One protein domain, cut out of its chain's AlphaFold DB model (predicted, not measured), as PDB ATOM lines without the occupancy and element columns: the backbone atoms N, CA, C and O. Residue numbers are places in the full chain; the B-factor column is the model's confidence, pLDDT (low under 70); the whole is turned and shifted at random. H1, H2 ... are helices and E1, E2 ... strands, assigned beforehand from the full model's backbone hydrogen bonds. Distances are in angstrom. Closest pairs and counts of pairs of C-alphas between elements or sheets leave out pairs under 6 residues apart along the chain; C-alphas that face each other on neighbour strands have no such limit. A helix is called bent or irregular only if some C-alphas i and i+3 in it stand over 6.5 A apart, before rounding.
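Overview. This is residues 56 to 171 of the 396 residues of an uncharacterized protein of Dictyobacter sp. Uno17 (UniProt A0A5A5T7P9). Picture a strongly twisted, curled sheet of five strands with the first arm of a bent helix, H1a, slantwise over one face, while the second arm, H1b, runs on beyond the sheet and meets H2 there. H1b and H2 make an extension to one side of the sheet, along the longest axis. You have 116 residues here, with two named helices and then five named strands, in the order H1 H2 E1 E2 E3 E4 E5; the sheet has the order E1 E2 E3 E4 E5, all antiparallel. The class is mixed, helices and strands, and the whole is loose and elongated, with a radius of gyration of the C-alphas of 16.6 A and spans of 53 by 33 by 25 A.

Along the chain. Find C-alpha 56 at (-29.838, -48.028, 12.608), where H1, residues 56 to 82, begins. By its hydrogen bonds it was assigned as one helix, but it is bent: C-alphas 68 and 71 are 7.0 A apart. Its arms are H1a, residues 56 to 68, 18.1 A, and H1b, residues 71 to 82, 16.5 A. Next come H2, residues 90 to 100, 15.0 A, and E1, residues 104 to 113, 25.9 A, which starts at C-alpha 104 (-49.684, -50.304, 16.089). Read on through E2, residues 116 to 124, 25.0 A; E3, residues 133 to 143, 31.7 A; E4, residues 148 to 155, 23.2 A; and E5, residues 165 to 171, 18.2 A, which ends at C-alpha 171 (-34.454, -35.799, -0.556).

Arrangement. The five strands form a meander, each the antiparallel neighbour of the one before, and each successive pair is a hairpin. Look for N 106 and O 122, 3.0 A, between E1 and E2; N 119 and O 137, 2.8 A, between E2 and E3; N 140 and O 152, 2.9 A, between E3 and E4; and N 151 and O 168, 2.9 A, between E4 and E5. E1 and E5 are the edge strands. H1a is on the sheet at a height over the sheet of 7.5 A, giving two layers, a helix on one face of a sheet. It lies over E2, slantwise to the strands at 47 degrees on the local plane. Its closest C-alphas to E1 are those of Gln 63 and Leu 107, 6.2 A apart. H1a and H1b stand at a steep tilt of 41 degrees. H1b is not on the sheet; with residues 78 to 82 alone it touches H2, opposite ways at a steep tilt of 52 degrees, the closest C-alphas being those of Thr 82 and Gln 90, 6.0 A apart. H2 is not on the sheet. In H1a, H1b and H2 every O i to N i+4 pair is within hydrogen-bond range.

Size, cuts and confidence. The two C-alphas farthest apart are those of Ser 88 and Gly 146, 53.8 A. The printed part has no cut, and no link is long. The mean pLDDT of the printed part is 84.0; look at residues 83 to 87 for the model's low confidence, under 70.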
ATOM      1  N   ASP A  56     -29.158 -48.789  11.555       84.12
ATOM      2  CA  ASP A  56     -29.838 -48.028  12.608       84.12
ATOM      3  C   ASP A  56     -30.466 -46.732  12.090       84.12
ATOM      4  O   ASP A  56     -31.609 -46.416  12.426       84.12
ATOM      5  N   ALA A  57     -29.756 -45.994  11.227       84.12
ATOM      6  CA  ALA A  57     -30.292 -44.784  10.611       84.12
ATOM      7  C   ALA A  57     -31.547 -45.083   9.781       84.12
ATOM      8  O   ALA A  57     -32.534 -44.344   9.842       84.12
ATOM      9  N   LEU A  58     -31.527 -46.178   9.017       86.44
ATOM     10  CA  LEU A  58     -32.671 -46.598   8.217       86.44
ATOM     11  C   LEU A  58     -33.812 -47.101   9.105       86.44
ATOM     12  O   LEU A  58     -34.939 -46.663   8.911       86.44
ATOM     13  N   VAL A  59     -33.551 -47.931  10.115       87.00
ATOM     14  CA  VAL A  59     -34.575 -48.407  11.064       87.00
ATOM     15  C   VAL A  59     -35.292 -47.235  11.729       87.00
ATOM     16  O   VAL A  59     -36.523 -47.170  11.697       87.00
ATOM     17  N   GLN A  60     -34.540 -46.263  12.257       84.38
ATOM     18  CA  GLN A  60     -35.122 -45.064  12.864       84.38
ATOM     19  C   GLN A  60     -35.971 -44.286  11.861       84.38
ATOM     20  O   GLN A  60     -37.099 -43.896  12.175       84.38
ATOM     21  N   ARG A  61     -35.469 -44.088  10.637       82.69
ATOM     22  CA  ARG A  61     -36.190 -43.338   9.609       82.69
ATOM     23  C   ARG A  61     -37.475 -44.039   9.164       82.69
ATOM     24  O   ARG A  61     -38.504 -43.382   9.020       82.69
ATOM     25  N   PHE A  62     -37.432 -45.352   8.969       83.19
ATOM     26  CA  PHE A  62     -38.601 -46.148   8.601       83.19
ATOM     27  C   PHE A  62     -39.643 -46.144   9.720       83.19
ATOM     28  O   PHE A  62     -40.814 -45.891   9.449       83.19
ATOM     29  N   GLN A  63     -39.232 -46.330  10.978       85.56
ATOM     30  CA  GLN A  63     -40.160 -46.293  12.109       85.56
ATOM     31  C   GLN A  63     -40.789 -44.903  12.298       85.56
ATOM     32  O   GLN A  63     -41.983 -44.806  12.578       85.56
ATOM     33  N   GLN A  64     -40.027 -43.821  12.105       83.44
ATOM     34  CA  GLN A  64     -40.569 -42.458  12.118       83.44
ATOM     35  C   GLN A  64     -41.640 -42.266  11.042       83.44
ATOM     36  O   GLN A  64     -42.691 -41.689  11.318       83.44
ATOM     37  N   GLU A  65     -41.399 -42.768   9.832       80.00
ATOM     38  CA  GLU A  65     -42.352 -42.653   8.732       80.00
ATOM     39  C   GLU A  65     -43.612 -43.497   8.970       80.00
ATOM     40  O   GLU A  65     -44.722 -43.008   8.756       80.00
ATOM     41  N   ILE A  66     -43.466 -44.711   9.512       81.94
ATOM     42  CA  ILE A  66     -44.592 -45.543   9.963       81.94
ATOM     43  C   ILE A  66     -45.429 -44.772  10.989       81.94
ATOM     44  O   ILE A  66     -46.630 -44.587  10.793       81.94
ATOM     45  N   ASN A  67     -44.794 -44.238  12.035       84.94
ATOM     46  CA  ASN A  67     -45.472 -43.475  13.086       84.94
ATOM     47  C   ASN A  67     -46.154 -42.208  12.542       84.94
ATOM     48  O   ASN A  67     -47.193 -41.794  13.055       84.94
ATOM     49  N   ARG A  68     -45.598 -41.597  11.488       82.69
ATOM     50  CA  ARG A  68     -46.174 -40.422  10.819       82.69
ATOM     51  C   ARG A  68     -47.434 -40.769  10.022       82.69
ATOM     52  O   ARG A  68     -48.373 -39.973  10.002       82.69
ATOM     53  N   GLN A  69     -47.457 -41.917   9.346       79.12
ATOM     54  CA  GLN A  69     -48.578 -42.329   8.492       79.12
ATOM     55  C   GLN A  69     -49.699 -43.041   9.266       79.12
ATOM     56  O   GLN A  69     -50.875 -42.919   8.903       79.12
ATOM     57  N   LEU A  70     -49.358 -43.735  10.354       81.06
ATOM     58  CA  LEU A  70     -50.269 -44.587  11.119       81.06
ATOM     59  C   LEU A  70     -51.562 -43.887  11.588       81.06
ATOM     60  O   LEU A  70     -52.629 -44.475  11.401       81.06
ATOM     61  N   PRO A  71     -51.559 -42.637  12.101       82.06
ATOM     62  CA  PRO A  71     -52.794 -41.989  12.549       82.06
ATOM     63  C   PRO A  71     -53.827 -41.790  11.430       82.06
ATOM     64  O   PRO A  71     -55.029 -41.925  11.662       82.06
ATOM     65  N   GLN A  72     -53.377 -41.484  10.207       79.12
ATOM     66  CA  GLN A  72     -54.278 -41.332   9.057       79.12
ATOM     67  C   GLN A  72     -54.790 -42.687   8.571       79.12
ATOM     68  O   GLN A  72     -55.978 -42.819   8.279       79.12
ATOM     69  N   LEU A  73     -53.926 -43.706   8.543       77.06
ATOM     70  CA  LEU A  73     -54.322 -45.074   8.198       77.06
ATOM     71  C   LEU A  73     -55.360 -45.620   9.187       77.06
ATOM     72  O   LEU A  73     -56.390 -46.129   8.749       77.06
ATOM     73  N   LYS A  74     -55.155 -45.420  10.499       79.88
ATOM     74  CA  LYS A  74     -56.127 -45.762  11.552       79.88
ATOM     75  C   LYS A  74     -57.469 -45.083  11.292       79.88
ATOM     76  O   LYS A  74     -58.496 -45.752  11.241       79.88
ATOM     77  N   LYS A  75     -57.467 -43.765  11.067       78.62
ATOM     78  CA  LYS A  75     -58.695 -43.003  10.802       78.62
ATOM     79  C   LYS A  75     -59.450 -43.531   9.577       78.62
ATOM     80  O   LYS A  75     -60.664 -43.693   9.637       78.62
ATOM     81  N   ASN A  76     -58.744 -43.821   8.487       79.19
ATOM     82  CA  ASN A  76     -59.354 -44.338   7.263       79.19
ATOM     83  C   ASN A  76     -59.910 -45.755   7.449       79.19
ATOM     84  O   ASN A  76     -61.018 -46.032   7.000       79.19
ATOM     85  N   ALA A  77     -59.180 -46.630   8.143       76.50
ATOM     86  CA  ALA A  77     -59.639 -47.982   8.445       76.50
ATOM     87  C   ALA A  77     -60.919 -47.962   9.292       76.50
ATOM     88  O   ALA A  77     -61.894 -48.623   8.943       76.50
ATOM     89  N   ILE A  78     -60.949 -47.142  10.347       77.38
ATOM     90  CA  ILE A  78     -62.130 -46.985  11.205       77.38
ATOM     91  C   ILE A  78     -63.308 -46.435  10.400       77.38
ATOM     92  O   ILE A  78     -64.383 -47.022  10.442       77.38
ATOM     93  N   ASN A  79     -63.094 -45.386   9.598       77.31
ATOM     94  CA  ASN A  79     -64.137 -44.817   8.743       77.31
ATOM     95  C   ASN A  79     -64.709 -45.833   7.744       77.31
ATOM     96  O   ASN A  79     -65.905 -45.799   7.470       77.31
ATOM     97  N   ASN A  80     -63.882 -46.730   7.203       78.56
ATOM     98  CA  ASN A  80     -64.340 -47.777   6.290       78.56
ATOM     99  C   ASN A  80     -65.184 -48.836   7.010       78.56
ATOM    100  O   ASN A  80     -66.183 -49.288   6.458       78.56
ATOM    101  N   VAL A  81     -64.816 -49.204   8.242       76.00
ATOM    102  CA  VAL A  81     -65.594 -50.144   9.068       76.00
ATOM    103  C   VAL A  81     -66.937 -49.527   9.468       76.00
ATOM    104  O   VAL A  81     -67.975 -50.168   9.334       76.00
ATOM    105  N   THR A  82     -66.944 -48.264   9.899       76.69
ATOM    106  CA  THR A  82     -68.164 -47.572  10.345       76.69
ATOM    107  C   THR A  82     -69.002 -47.016   9.193       76.69
ATOM    108  O   THR A  82     -70.157 -46.656   9.389       76.69
ATOM    109  N   GLY A  83     -68.445 -46.912   7.984       68.88
ATOM    110  CA  GLY A  83     -69.118 -46.335   6.814       68.88
ATOM    111  C   GLY A  83     -70.305 -47.158   6.307       68.88
ATOM    112  O   GLY A  83     -71.173 -46.614   5.630       68.88
ATOM    113  N   GLY A  84     -70.371 -48.446   6.665       66.88
ATOM    114  CA  GLY A  84     -71.525 -49.314   6.410       66.88
ATOM    115  C   GLY A  84     -72.640 -49.215   7.458       66.88
ATOM    116  O   GLY A  84     -73.706 -49.795   7.261       66.88
ATOM    117  N   ALA A  85     -72.414 -48.495   8.561       67.25
ATOM    118  CA  ALA A  85     -73.377 -48.353   9.644       67.25
ATOM    119  C   ALA A  85     -74.469 -47.329   9.308       67.25
ATOM    120  O   ALA A  85     -74.229 -46.330   8.618       67.25
ATOM    121  N   SER A  86     -75.680 -47.551   9.822       67.06
ATOM    122  CA  SER A  86     -76.795 -46.615   9.659       67.06
ATOM    123  C   SER A  86     -76.490 -45.272  10.339       67.06
ATOM    124  O   SER A  86     -75.784 -45.210  11.343       67.06
ATOM    125  N   ALA A  87     -77.054 -44.168   9.838       69.00
ATOM    126  CA  ALA A  87     -76.795 -42.831  10.391       69.00
ATOM    127  C   ALA A  87     -77.109 -42.703  11.902       69.00
ATOM    128  O   ALA A  87     -76.545 -41.849  12.578       69.00
ATOM    129  N   SER A  88     -77.982 -43.563  12.442       70.69
ATOM    130  CA  SER A  88     -78.313 -43.625  13.872       70.69
ATOM    131  C   SER A  88     -77.294 -44.387  14.734       70.69
ATOM    132  O   SER A  88     -77.322 -44.245  15.954       70.69
ATOM    133  N   SER A  89     -76.401 -45.181  14.136       70.69
ATOM    134  CA  SER A  89     -75.444 -46.053  14.838       70.69
ATOM    135  C   SER A  89     -73.980 -45.611  14.702       70.69
ATOM    136  O   SER A  89     -73.185 -45.848  15.610       70.69
ATOM    137  N   GLN A  90     -73.646 -44.846  13.658       70.56
ATOM    138  CA  GLN A  90     -72.285 -44.354  13.385       70.56
ATOM    139  C   GLN A  90     -71.597 -43.659  14.576       70.56
ATOM    140  O   GLN A  90     -70.384 -43.782  14.744       70.56
ATOM    141  N   GLY A  91     -72.350 -42.930  15.409       75.44
ATOM    142  CA  GLY A  91     -71.792 -42.172  16.532       75.44
ATOM    143  C   GLY A  91     -71.209 -43.051  17.642       75.44
ATOM    144  O   GLY A  91     -70.073 -42.833  18.062       75.44
ATOM    145  N   TRP A  92     -71.965 -44.049  18.112       78.50
ATOM    146  CA  TRP A  92     -71.511 -44.931  19.193       78.50
ATOM    147  C   TRP A  92     -70.631 -46.069  18.665       78.50
ATOM    148  O   TRP A  92     -69.659 -46.430  19.325       78.50
ATOM    149  N   GLU A  93     -70.889 -46.578  17.454       78.19
ATOM    150  CA  GLU A  93     -70.040 -47.597  16.825       78.19
ATOM    151  C   GLU A  93     -68.643 -47.049  16.531       78.19
ATOM    152  O   GLU A  93     -67.649 -47.708  16.821       78.19
ATOM    153  N   GLY A  94     -68.533 -45.804  16.057       75.69
ATOM    154  CA  GLY A  94     -67.237 -45.153  15.871       75.69
ATOM    155  C   GLY A  94     -66.467 -44.935  17.175       75.69
ATOM    156  O   GLY A  94     -65.239 -45.035  17.181       75.69
ATOM    157  N   GLN A  95     -67.156 -44.674  18.289       78.19
ATOM    158  CA  GLN A  95     -66.522 -44.581  19.610       78.19
ATOM    159  C   GLN A  95     -66.062 -45.952  20.113       78.19
ATOM    160  O   GLN A  95     -64.938 -46.072  20.596       78.19
ATOM    161  N   LEU A  96     -66.890 -46.986  19.944       79.38
ATOM    162  CA  LEU A  96     -66.561 -48.356  20.329       79.38
ATOM    163  C   LEU A  96     -65.371 -48.892  19.520       79.38
ATOM    164  O   LEU A  96     -64.420 -49.412  20.094       79.38
ATOM    165  N   VAL A  97     -65.378 -48.704  18.198       81.00
ATOM    166  CA  VAL A  97     -64.283 -49.123  17.311       81.00
ATOM    167  C   VAL A  97     -62.991 -48.374  17.642       81.00
ATOM    168  O   VAL A  97     -61.942 -49.002  17.726       81.00
ATOM    169  N   ASN A  98     -63.041 -47.061  17.899       78.44
ATOM    170  CA  ASN A  98     -61.850 -46.311  18.329       78.44
ATOM    171  C   ASN A  98     -61.299 -46.773  19.687       78.44
ATOM    172  O   ASN A  98     -60.094 -46.660  19.906       78.44
ATOM    173  N   ALA A  99     -62.163 -47.239  20.592       75.44
ATOM    174  CA  ALA A  99     -61.764 -47.726  21.911       75.44
ATOM    175  C   ALA A  99     -61.205 -49.159  21.873       75.44
ATOM    176  O   ALA A  99     -60.327 -49.484  22.667       75.44
ATOM    177  N   LEU A 100     -61.706 -50.007  20.968       77.69
ATOM    178  CA  LEU A 100     -61.305 -51.414  20.854       77.69
ATOM    179  C   LEU A 100     -60.150 -51.644  19.873       77.69
ATOM    180  O   LEU A 100     -59.395 -52.596  20.044       77.69
ATOM    181  N   ILE A 101     -60.024 -50.805  18.842       79.06
ATOM    182  CA  ILE A 101     -59.016 -50.942  17.786       79.06
ATOM    183  C   ILE A 101     -57.995 -49.812  17.927       79.06
ATOM    184  O   ILE A 101     -58.247 -48.652  17.581       79.06
ATOM    185  N   ASP A 102     -56.809 -50.167  18.415       81.62
ATOM    186  CA  ASP A 102     -55.655 -49.277  18.516       81.62
ATOM    187  C   ASP A 102     -54.448 -49.892  17.800       81.62
ATOM    188  O   ASP A 102     -53.557 -50.460  18.435       81.62
ATOM    189  N   PRO A 103     -54.445 -49.849  16.454       81.88
ATOM    190  CA  PRO A 103     -53.465 -50.556  15.669       81.88
ATOM    191  C   PRO A 103     -52.101 -49.892  15.818       81.88
ATOM    192  O   PRO A 103     -51.960 -48.684  15.615       81.88
ATOM    193  N   SER A 104     -51.087 -50.701  16.092       86.06
ATOM    194  CA  SER A 104     -49.684 -50.304  16.089       86.06
ATOM    195  C   SER A 104     -48.925 -51.091  15.034       86.06
ATOM    196  O   SER A 104     -49.123 -52.298  14.899       86.06
ATOM    197  N   VAL A 105     -48.029 -50.420  14.314       86.88
ATOM    198  CA  VAL A 105     -47.120 -51.063  13.362       86.88
ATOM    199  C   VAL A 105     -45.692 -50.800  13.802       86.88
ATOM    200  O   VAL A 105     -45.297 -49.654  14.030       86.88
ATOM    201  N   THR A 106     -44.913 -51.867  13.907       88.69
ATOM    202  CA  THR A 106     -43.497 -51.807  14.270       88.69
ATOM    203  C   THR A 106     -42.655 -52.462  13.188       88.69
ATOM    204  O   THR A 106     -43.056 -53.465  12.596       88.69
ATOM    205  N   LEU A 107     -41.501 -51.871  12.896       89.69
ATOM    206  CA  LEU A 107     -40.498 -52.482  12.037       89.69
ATOM    207  C   LEU A 107     -39.771 -53.570  12.840       89.69
ATOM    208  O   LEU A 107     -39.056 -53.257  13.789       89.69
ATOM    209  N   SER A 108     -39.964 -54.833  12.475       90.31
ATOM    210  CA  SER A 108     -39.360 -55.988  13.148       90.31
ATOM    211  C   SER A 108     -38.035 -56.414  12.522       90.31
ATOM    212  O   SER A 108     -37.121 -56.812  13.238       90.31
ATOM    213  N   THR A 109     -37.895 -56.299  11.199       91.12
ATOM    214  CA  THR A 109     -36.643 -56.608  10.490       91.12
ATOM    215  C   THR A 109     -36.365 -55.598   9.386       91.12
ATOM    216  O   THR A 109     -37.293 -55.108   8.747       91.12
ATOM    217  N   LEU A 110     -35.087 -55.325   9.111       91.00
ATOM    218  CA  LEU A 110     -34.664 -54.548   7.945       91.00
ATOM    219  C   LEU A 110     -33.332 -55.080   7.410       91.00
ATOM    220  O   LEU A 110     -32.262 -54.716   7.903       91.00
ATOM    221  N   THR A 111     -33.393 -55.948   6.406       92.00
ATOM    222  CA  THR A 111     -32.206 -56.637   5.875       92.00
ATOM    223  C   THR A 111     -31.943 -56.261   4.417       92.00
ATOM    224  O   THR A 111     -32.893 -56.110   3.648       92.00
ATOM    225  N   PRO A 112     -30.678 -56.051   4.013       91.75
ATOM    226  CA  PRO A 112     -30.350 -55.759   2.626       91.75
ATOM    227  C   PRO A 112     -30.429 -57.019   1.758       91.75
ATOM    228  O   PRO A 112     -29.768 -58.018   2.029       91.75
ATOM    229  N   GLU A 113     -31.189 -56.935   0.671       90.06
ATOM    230  CA  GLU A 113     -31.271 -57.934  -0.396       90.06
ATOM    231  C   GLU A 113     -30.776 -57.337  -1.722       90.06
ATOM    232  O   GLU A 113     -30.554 -56.130  -1.832       90.06
ATOM    233  N   SER A 114     -30.601 -58.158  -2.763       83.12
ATOM    234  CA  SER A 114     -30.007 -57.722  -4.040       83.12
ATOM    235  C   SER A 114     -30.757 -56.576  -4.730       83.12
ATOM    236  O   SER A 114     -30.149 -55.817  -5.476       83.12
ATOM    237  N   ASN A 115     -32.065 -56.446  -4.482       85.31
ATOM    238  CA  ASN A 115     -32.945 -55.501  -5.177       85.31
ATOM    239  C   ASN A 115     -33.639 -54.496  -4.244       85.31
ATOM    240  O   ASN A 115     -34.506 -53.747  -4.692       85.31
ATOM    241  N   GLY A 116     -33.297 -54.472  -2.955       92.12
ATOM    242  CA  GLY A 116     -33.991 -53.632  -1.986       92.12
ATOM    243  C   GLY A 116     -33.755 -54.058  -0.545       92.12
ATOM    244  O   GLY A 116     -32.912 -54.904  -0.261       92.12
ATOM    245  N   LEU A 117     -34.495 -53.457   0.377       93.38
ATOM    246  CA  LEU A 117     -34.476 -53.844   1.784       93.38
ATOM    247  C   LEU A 117     -35.706 -54.695   2.083       93.38
ATOM    248  O   LEU A 117     -36.826 -54.257   1.836       93.38
ATOM    249  N   ASN A 118     -35.515 -55.881   2.645       93.56
ATOM    250  CA  ASN A 118     -36.605 -56.671   3.195       93.56
ATOM    251  C   ASN A 118     -36.979 -56.106   4.569       93.56
ATOM    252  O   ASN A 118     -36.237 -56.253   5.548       93.56
ATOM    253  N   ALA A 119     -38.114 -55.414   4.597       92.75
ATOM    254  CA  ALA A 119     -38.717 -54.823   5.776       92.75
ATOM    255  C   ALA A 119     -39.809 -55.751   6.322       92.75
ATOM    256  O   ALA A 119     -40.842 -55.953   5.683       92.75
ATOM    257  N   GLY A 120     -39.583 -56.291   7.516       92.19
ATOM    258  CA  GLY A 120     -40.599 -56.995   8.290       92.19
ATOM    259  C   GLY A 120     -41.400 -55.980   9.089       92.19
ATOM    260  O   GLY A 120     -40.828 -55.205   9.853       92.19
ATOM    261  N   LEU A 121     -42.712 -55.958   8.902       90.50
ATOM    262  CA  LEU A 121     -43.632 -55.102   9.637       90.50
ATOM    263  C   LEU A 121     -44.564 -55.963  10.473       90.50
ATOM    264  O   LEU A 121     -45.288 -56.797   9.931       90.50
ATOM    265  N   THR A 122     -44.580 -55.725  11.776       90.81
ATOM    266  CA  THR A 122     -45.477 -56.397  12.711       90.81
ATOM    267  C   THR A 122     -46.621 -55.457  13.069       90.81
ATOM    268  O   THR A 122     -46.412 -54.399  13.669       90.81
ATOM    269  N   LEU A 123     -47.827 -55.841  12.657       88.88
ATOM    270  CA  LEU A 123     -49.091 -55.184  12.963       88.88
ATOM    271  C   LEU A 123     -49.731 -55.858  14.181       88.88
ATOM    272  O   LEU A 123     -49.970 -57.065  14.176       88.88
ATOM    273  N   SER A 124     -50.069 -55.056  15.184       89.56
ATOM    274  CA  SER A 124     -50.910 -55.450  16.320       89.56
ATOM    275  C   SER A 124     -52.159 -54.588  16.300       89.56
ATOM    276  O   SER A 124     -52.046 -53.383  16.086       89.56
ATOM    277  N   LEU A 125     -53.342 -55.171  16.492       85.25
ATOM    278  CA  LEU A 125     -54.606 -54.427  16.372       85.25
ATOM    279  C   LEU A 125     -55.038 -53.725  17.666       85.25
ATOM    280  O   LEU A 125     -55.837 -52.789  17.616       85.25
ATOM    281  N   TYR A 126     -54.531 -54.183  18.808       84.38
ATOM    282  CA  TYR A 126     -54.829 -53.656  20.135       84.38
ATOM    283  C   TYR A 126     -53.671 -53.963  21.102       84.38
ATOM    284  O   TYR A 126     -52.854 -54.853  20.834       84.38
ATOM    285  N   PRO A 127     -53.575 -53.258  22.243       81.50
ATOM    286  CA  PRO A 127     -52.565 -53.544  23.255       81.50
ATOM    287  C   PRO A 127     -52.711 -54.971  23.800       81.50
ATOM    288  O   PRO A 127     -53.769 -55.340  24.305       81.50
ATOM    289  N   GLY A 128     -51.644 -55.770  23.718       81.81
ATOM    290  CA  GLY A 128     -51.649 -57.163  24.185       81.81
ATOM    291  C   GLY A 128     -52.201 -58.184  23.183       81.81
ATOM    292  O   GLY A 128     -52.516 -59.298  23.594       81.81
ATOM    293  N   ASP A 129     -52.313 -57.826  21.899       85.50
ATOM    294  CA  ASP A 129     -52.645 -58.756  20.810       85.50
ATOM    295  C   ASP A 129     -51.790 -60.034  20.883       85.50
ATOM    296  O   ASP A 129     -50.564 -59.989  20.756       85.50
ATOM    297  N   SER A 130     -52.443 -61.178  21.115       85.56
ATOM    298  CA  SER A 130     -51.784 -62.484  21.248       85.56
ATOM    299  C   SER A 130     -51.316 -63.060  19.912       85.56
ATOM    300  O   SER A 130     -50.566 -64.036  19.895       85.56
ATOM    301  N   THR A 131     -51.776 -62.496  18.793       88.56
ATOM    302  CA  THR A 131     -51.513 -62.993  17.437       88.56
ATOM    303  C   THR A 131     -51.193 -61.842  16.480       88.56
ATOM    304  O   THR A 131     -51.901 -61.649  15.487       88.56
ATOM    305  N   PRO A 132     -50.126 -61.063  16.743       88.38
ATOM    306  CA  PRO A 132     -49.747 -59.980  15.856       88.38
ATOM    307  C   PRO A 132     -49.370 -60.533  14.478       88.38
ATOM    308  O   PRO A 132     -48.710 -61.568  14.348       88.38
ATOM    309  N   THR A 133     -49.782 -59.834  13.427       87.94
ATOM    310  CA  THR A 133     -49.529 -60.251  12.045       87.94
ATOM    311  C   THR A 133     -48.232 -59.626  11.558       87.94
ATOM    312  O   THR A 133     -48.106 -58.404  11.530       87.94
ATOM    313  N   THR A 134     -47.269 -60.449  11.145       90.06
ATOM    314  CA  THR A 134     -46.027 -59.966  10.529       90.06
ATOM    315  C   THR A 134     -46.078 -60.155   9.019       90.06
ATOM    316  O   THR A 134     -46.418 -61.231   8.534       90.06
ATOM    317  N   SER A 135     -45.736 -59.103   8.282       90.38
ATOM    318  CA  SER A 135     -45.629 -59.122   6.828       90.38
ATOM    319  C   SER A 135     -44.255 -58.651   6.380       90.38
ATOM    320  O   SER A 135     -43.721 -57.689   6.930       90.38
ATOM    321  N   HIS A 136     -43.706 -59.306   5.359       92.88
ATOM    322  CA  HIS A 136     -42.453 -58.907   4.740       92.88
ATOM    323  C   HIS A 136     -42.697 -58.169   3.427       92.88
ATOM    324  O   HIS A 136     -43.423 -58.626   2.537       92.88
ATOM    325  N   MET A 137     -42.050 -57.017   3.300       91.75
ATOM    326  CA  MET A 137     -42.135 -56.159   2.130       91.75
ATOM    327  C   MET A 137     -40.739 -55.859   1.602       91.75
ATOM    328  O   MET A 137     -39.835 -55.507   2.357       91.75
ATOM    329  N   LEU A 138     -40.574 -55.963   0.290       93.94
ATOM    330  CA  LEU A 138     -39.398 -55.496  -0.416       93.94
ATOM    331  C   LEU A 138     -39.517 -53.990  -0.641       93.94
ATOM    332  O   LEU A 138     -40.407 -53.522  -1.354       93.94
ATOM    333  N   ILE A 139     -38.595 -53.244  -0.051       93.44
ATOM    334  CA  ILE A 139     -38.490 -51.802  -0.205       93.44
ATOM    335  C   ILE A 139     -37.451 -51.484  -1.268       93.44
ATOM    336  O   ILE A 139     -36.265 -51.776  -1.096       93.44
ATOM    337  N   THR A 140     -37.887 -50.861  -2.355       93.75
ATOM    338  CA  THR A 140     -37.032 -50.503  -3.488       93.75
ATOM    339  C   THR A 140     -36.797 -48.998  -3.552       93.75
ATOM    340  O   THR A 140     -37.597 -48.192  -3.070       93.75
ATOM    341  N   PHE A 141     -35.671 -48.619  -4.156       92.81
ATOM    342  CA  PHE A 141     -35.231 -47.233  -4.273       92.81
ATOM    343  C   PHE A 141     -34.975 -46.903  -5.737       92.81
ATOM    344  O   PHE A 141     -34.150 -47.543  -6.389       92.81
ATOM    345  N   HIS A 142     -35.648 -45.877  -6.243       92.12
ATOM    346  CA  HIS A 142     -35.491 -45.416  -7.618       92.12
ATOM    347  C   HIS A 142     -35.114 -43.937  -7.637       92.12
ATOM    348  O   HIS A 142     -35.742 -43.114  -6.976       92.12
ATOM    349  N   ILE A 143     -34.079 -43.584  -8.400       91.69
ATOM    350  CA  ILE A 143     -33.674 -42.187  -8.580       91.69
ATOM    351  C   ILE A 143     -34.719 -41.507  -9.469       91.69
ATOM    352  O   ILE A 143     -34.864 -41.870 -10.634       91.69
ATOM    353  N   LEU A 144     -35.434 -40.518  -8.932       88.94
ATOM    354  CA  LEU A 144     -36.357 -39.693  -9.720       88.94
ATOM    355  C   LEU A 144     -35.609 -38.584 -10.458       88.94
ATOM    356  O   LEU A 144     -35.930 -38.255 -11.597       88.94
ATOM    357  N   ASN A 145     -34.636 -37.972  -9.784       88.75
ATOM    358  CA  ASN A 145     -33.773 -36.931 -10.329       88.75
ATOM    359  C   ASN A 145     -32.486 -36.825  -9.489       88.75
ATOM    360  O   ASN A 145     -32.266 -37.611  -8.571       88.75
ATOM    361  N   GLY A 146     -31.652 -35.821  -9.773       84.88
ATOM    362  CA  GLY A 146     -30.369 -35.617  -9.099       84.88
ATOM    363  C   GLY A 146     -30.409 -35.453  -7.572       84.88
ATOM    364  O   GLY A 146     -29.355 -35.536  -6.959       84.88
ATOM    365  N   SER A 147     -31.559 -35.240  -6.936       85.81
ATOM    366  CA  SER A 147     -31.655 -35.074  -5.476       85.81
ATOM    367  C   SER A 147     -32.789 -35.859  -4.819       85.81
ATOM    368  O   SER A 147     -32.854 -35.894  -3.593       85.81
ATOM    369  N   ASN A 148     -33.653 -36.516  -5.594       88.44
ATOM    370  CA  ASN A 148     -34.840 -37.193  -5.082       88.44
ATOM    371  C   ASN A 148     -34.821 -38.693  -5.381       88.44
ATOM    372  O   ASN A 148     -34.586 -39.125  -6.514       88.44
ATOM    373  N   ILE A 149     -35.164 -39.475  -4.362       89.50
ATOM    374  CA  ILE A 149     -35.280 -40.930  -4.405       89.50
ATOM    375  C   ILE A 149     -36.732 -41.299  -4.127       89.50
ATOM    376  O   ILE A 149     -37.242 -40.995  -3.053       89.50
ATOM    377  N   GLN A 150     -37.397 -41.979  -5.053       91.56
ATOM    378  CA  GLN A 150     -38.677 -42.620  -4.773       91.56
ATOM    379  C   GLN A 150     -38.436 -43.915  -4.007       91.56
ATOM    380  O   GLN A 150     -37.673 -44.775  -4.452       91.56
ATOM    381  N   VAL A 151     -39.112 -44.046  -2.871       90.62
ATOM    382  CA  VAL A 151     -39.152 -45.270  -2.077       90.62
ATOM    383  C   VAL A 151     -40.481 -45.954  -2.343       90.62
ATOM    384  O   VAL A 151     -41.541 -45.356  -2.134       90.62
ATOM    385  N   SER A 152     -40.420 -47.203  -2.782       90.81
ATOM    386  CA  SER A 152     -41.592 -48.017  -3.095       90.81
ATOM    387  C   SER A 152     -41.572 -49.310  -2.290       90.81
ATOM    388  O   SER A 152     -40.510 -49.782  -1.898       90.81
ATOM    389  N   SER A 153     -42.749 -49.878  -2.044       90.69
ATOM    390  CA  SER A 153     -42.912 -51.172  -1.380       90.69
ATOM    391  C   SER A 153     -43.619 -52.163  -2.287       90.69
ATOM    392  O   SER A 153     -44.555 -51.809  -3.010       90.69
ATOM    393  N   GLN A 154     -43.209 -53.420  -2.194       91.75
ATOM    394  CA  GLN A 154     -43.917 -54.558  -2.751       91.75
ATOM    395  C   GLN A 154     -43.932 -55.694  -1.729       91.75
ATOM    396  O   GLN A 154     -42.911 -55.992  -1.123       91.75
ATOM    397  N   ALA A 155     -45.070 -56.361  -1.546       90.12
ATOM    398  CA  ALA A 155     -45.121 -57.547  -0.696       90.12
ATOM    399  C   ALA A 155     -44.232 -58.664  -1.258       90.12
ATOM    400  O   ALA A 155     -44.252 -58.934  -2.464       90.12
ATOM    401  N   LEU A 156     -43.476 -59.326  -0.384       89.94
ATOM    402  CA  LEU A 156     -42.718 -60.511  -0.767       89.94
ATOM    403  C   LEU A 156     -43.656 -61.719  -0.960       89.94
ATOM    404  O   LEU A 156     -44.722 -61.773  -0.337       89.94
ATOM    405  N   PRO A 157     -43.292 -62.700  -1.811       87.19
ATOM    406  CA  PRO A 157     -44.103 -63.898  -2.017       87.19
ATOM    407  C   PRO A 157     -44.465 -64.582  -0.691       87.19
ATOM    408  O   PRO A 157     -43.600 -64.831   0.144       87.19
ATOM    409  N   GLY A 158     -45.753 -64.870  -0.493       84.69
ATOM    410  CA  GLY A 158     -46.270 -65.474   0.741       84.69
ATOM    411  C   GLY A 158     -46.576 -64.491   1.880       84.69
ATOM    412  O   GLY A 158     -47.134 -64.914   2.889       84.69
ATOM    413  N   SER A 159     -46.277 -63.195   1.730       87.31
ATOM    414  CA  SER A 159     -46.633 -62.151   2.704       87.31
ATOM    415  C   SER A 159     -47.890 -61.377   2.300       87.31
ATOM    416  O   SER A 159     -48.159 -61.167   1.116       87.31
ATOM    417  N   GLN A 160     -48.664 -60.912   3.285       82.81
ATOM    418  CA  GLN A 160     -49.820 -60.044   3.038       82.81
ATOM    419  C   GLN A 160     -49.374 -58.601   2.795       82.81
ATOM    420  O   GLN A 160     -48.706 -58.010   3.634       82.81
ATOM    421  N   ALA A 161     -49.763 -57.992   1.680       78.38
ATOM    422  CA  ALA A 161     -49.390 -56.610   1.403       78.38
ATOM    423  C   ALA A 161     -50.016 -55.634   2.414       78.38
ATOM    424  O   ALA A 161     -51.227 -55.431   2.407       78.38
ATOM    425  N   LEU A 162     -49.187 -54.993   3.246       76.75
ATOM    426  CA  LEU A 162     -49.639 -53.891   4.104       76.75
ATOM    427  C   LEU A 162     -49.667 -52.571   3.328       76.75
ATOM    428  O   LEU A 162     -50.605 -51.789   3.458       76.75
ATOM    429  N   ILE A 163     -48.644 -52.331   2.503       76.12
ATOM    430  CA  ILE A 163     -48.520 -51.158   1.630       76.12
ATOM    431  C   ILE A 163     -47.847 -51.606   0.328       76.12
ATOM    432  O   ILE A 163     -46.819 -52.282   0.364       76.12
ATOM    433  N   THR A 164     -48.403 -51.219  -0.824       79.81
ATOM    434  CA  THR A 164     -47.820 -51.506  -2.148       79.81
ATOM    435  C   THR A 164     -47.748 -50.231  -2.978       79.81
ATOM    436  O   THR A 164     -48.681 -49.429  -2.959       79.81
ATOM    437  N   GLY A 165     -46.663 -50.058  -3.730       83.94
ATOM    438  CA  GLY A 165     -46.420 -48.885  -4.567       83.94
ATOM    439  C   GLY A 165     -45.565 -47.814  -3.879       83.94
ATOM    440  O   GLY A 165     -44.881 -48.113  -2.896       83.94
ATOM    441  N   PRO A 166     -45.554 -46.577  -4.409       84.81
ATOM    442  CA  PRO A 166     -44.768 -45.478  -3.856       84.81
ATOM    443  C   PRO A 166     -45.216 -45.122  -2.435       84.81
ATOM    444  O   PRO A 166     -46.383 -44.810  -2.209       84.81
ATOM    445  N   ILE A 167     -44.278 -45.133  -1.490       82.31
ATOM    446  CA  ILE A 167     -44.533 -44.825  -0.075       82.31
ATOM    447  C   ILE A 167     -44.165 -43.376   0.223       82.31
ATOM    448  O   ILE A 167     -44.912 -42.650   0.877       82.31
ATOM    449  N   THR A 168     -42.974 -42.967  -0.215       83.75
ATOM    450  CA  THR A 168     -42.416 -41.651   0.088       83.75
ATOM    451  C   THR A 168     -41.330 -41.267  -0.916       83.75
ATOM    452  O   THR A 168     -40.875 -42.090  -1.712       83.75
ATOM    453  N   THR A 169     -40.917 -40.003  -0.878       85.25
ATOM    454  CA  THR A 169     -39.742 -39.510  -1.600       85.25
ATOM    455  C   THR A 169     -38.720 -39.041  -0.576       85.25
ATOM    456  O   THR A 169     -39.067 -38.247   0.293       85.25
ATOM    457  N   LEU A 170     -37.481 -39.514  -0.684       84.94
ATOM    458  CA  LEU A 170     -36.359 -39.028   0.114       84.94
ATOM    459  C   LEU A 170     -35.594 -37.969  -0.672       84.94
ATOM    460  O   LEU A 170     -35.249 -38.183  -1.837       84.94
ATOM    461  N   GLN A 171     -35.290 -36.857  -0.021       84.56
ATOM    462  CA  GLN A 171     -34.454 -35.799  -0.556       84.56
ATOM    463  C   GLN A 171     -33.035 -35.922  -0.000       84.56
ATOM    464  O   GLN A 171     -32.797 -35.827   1.207       84.56
TER     465      GLN A 171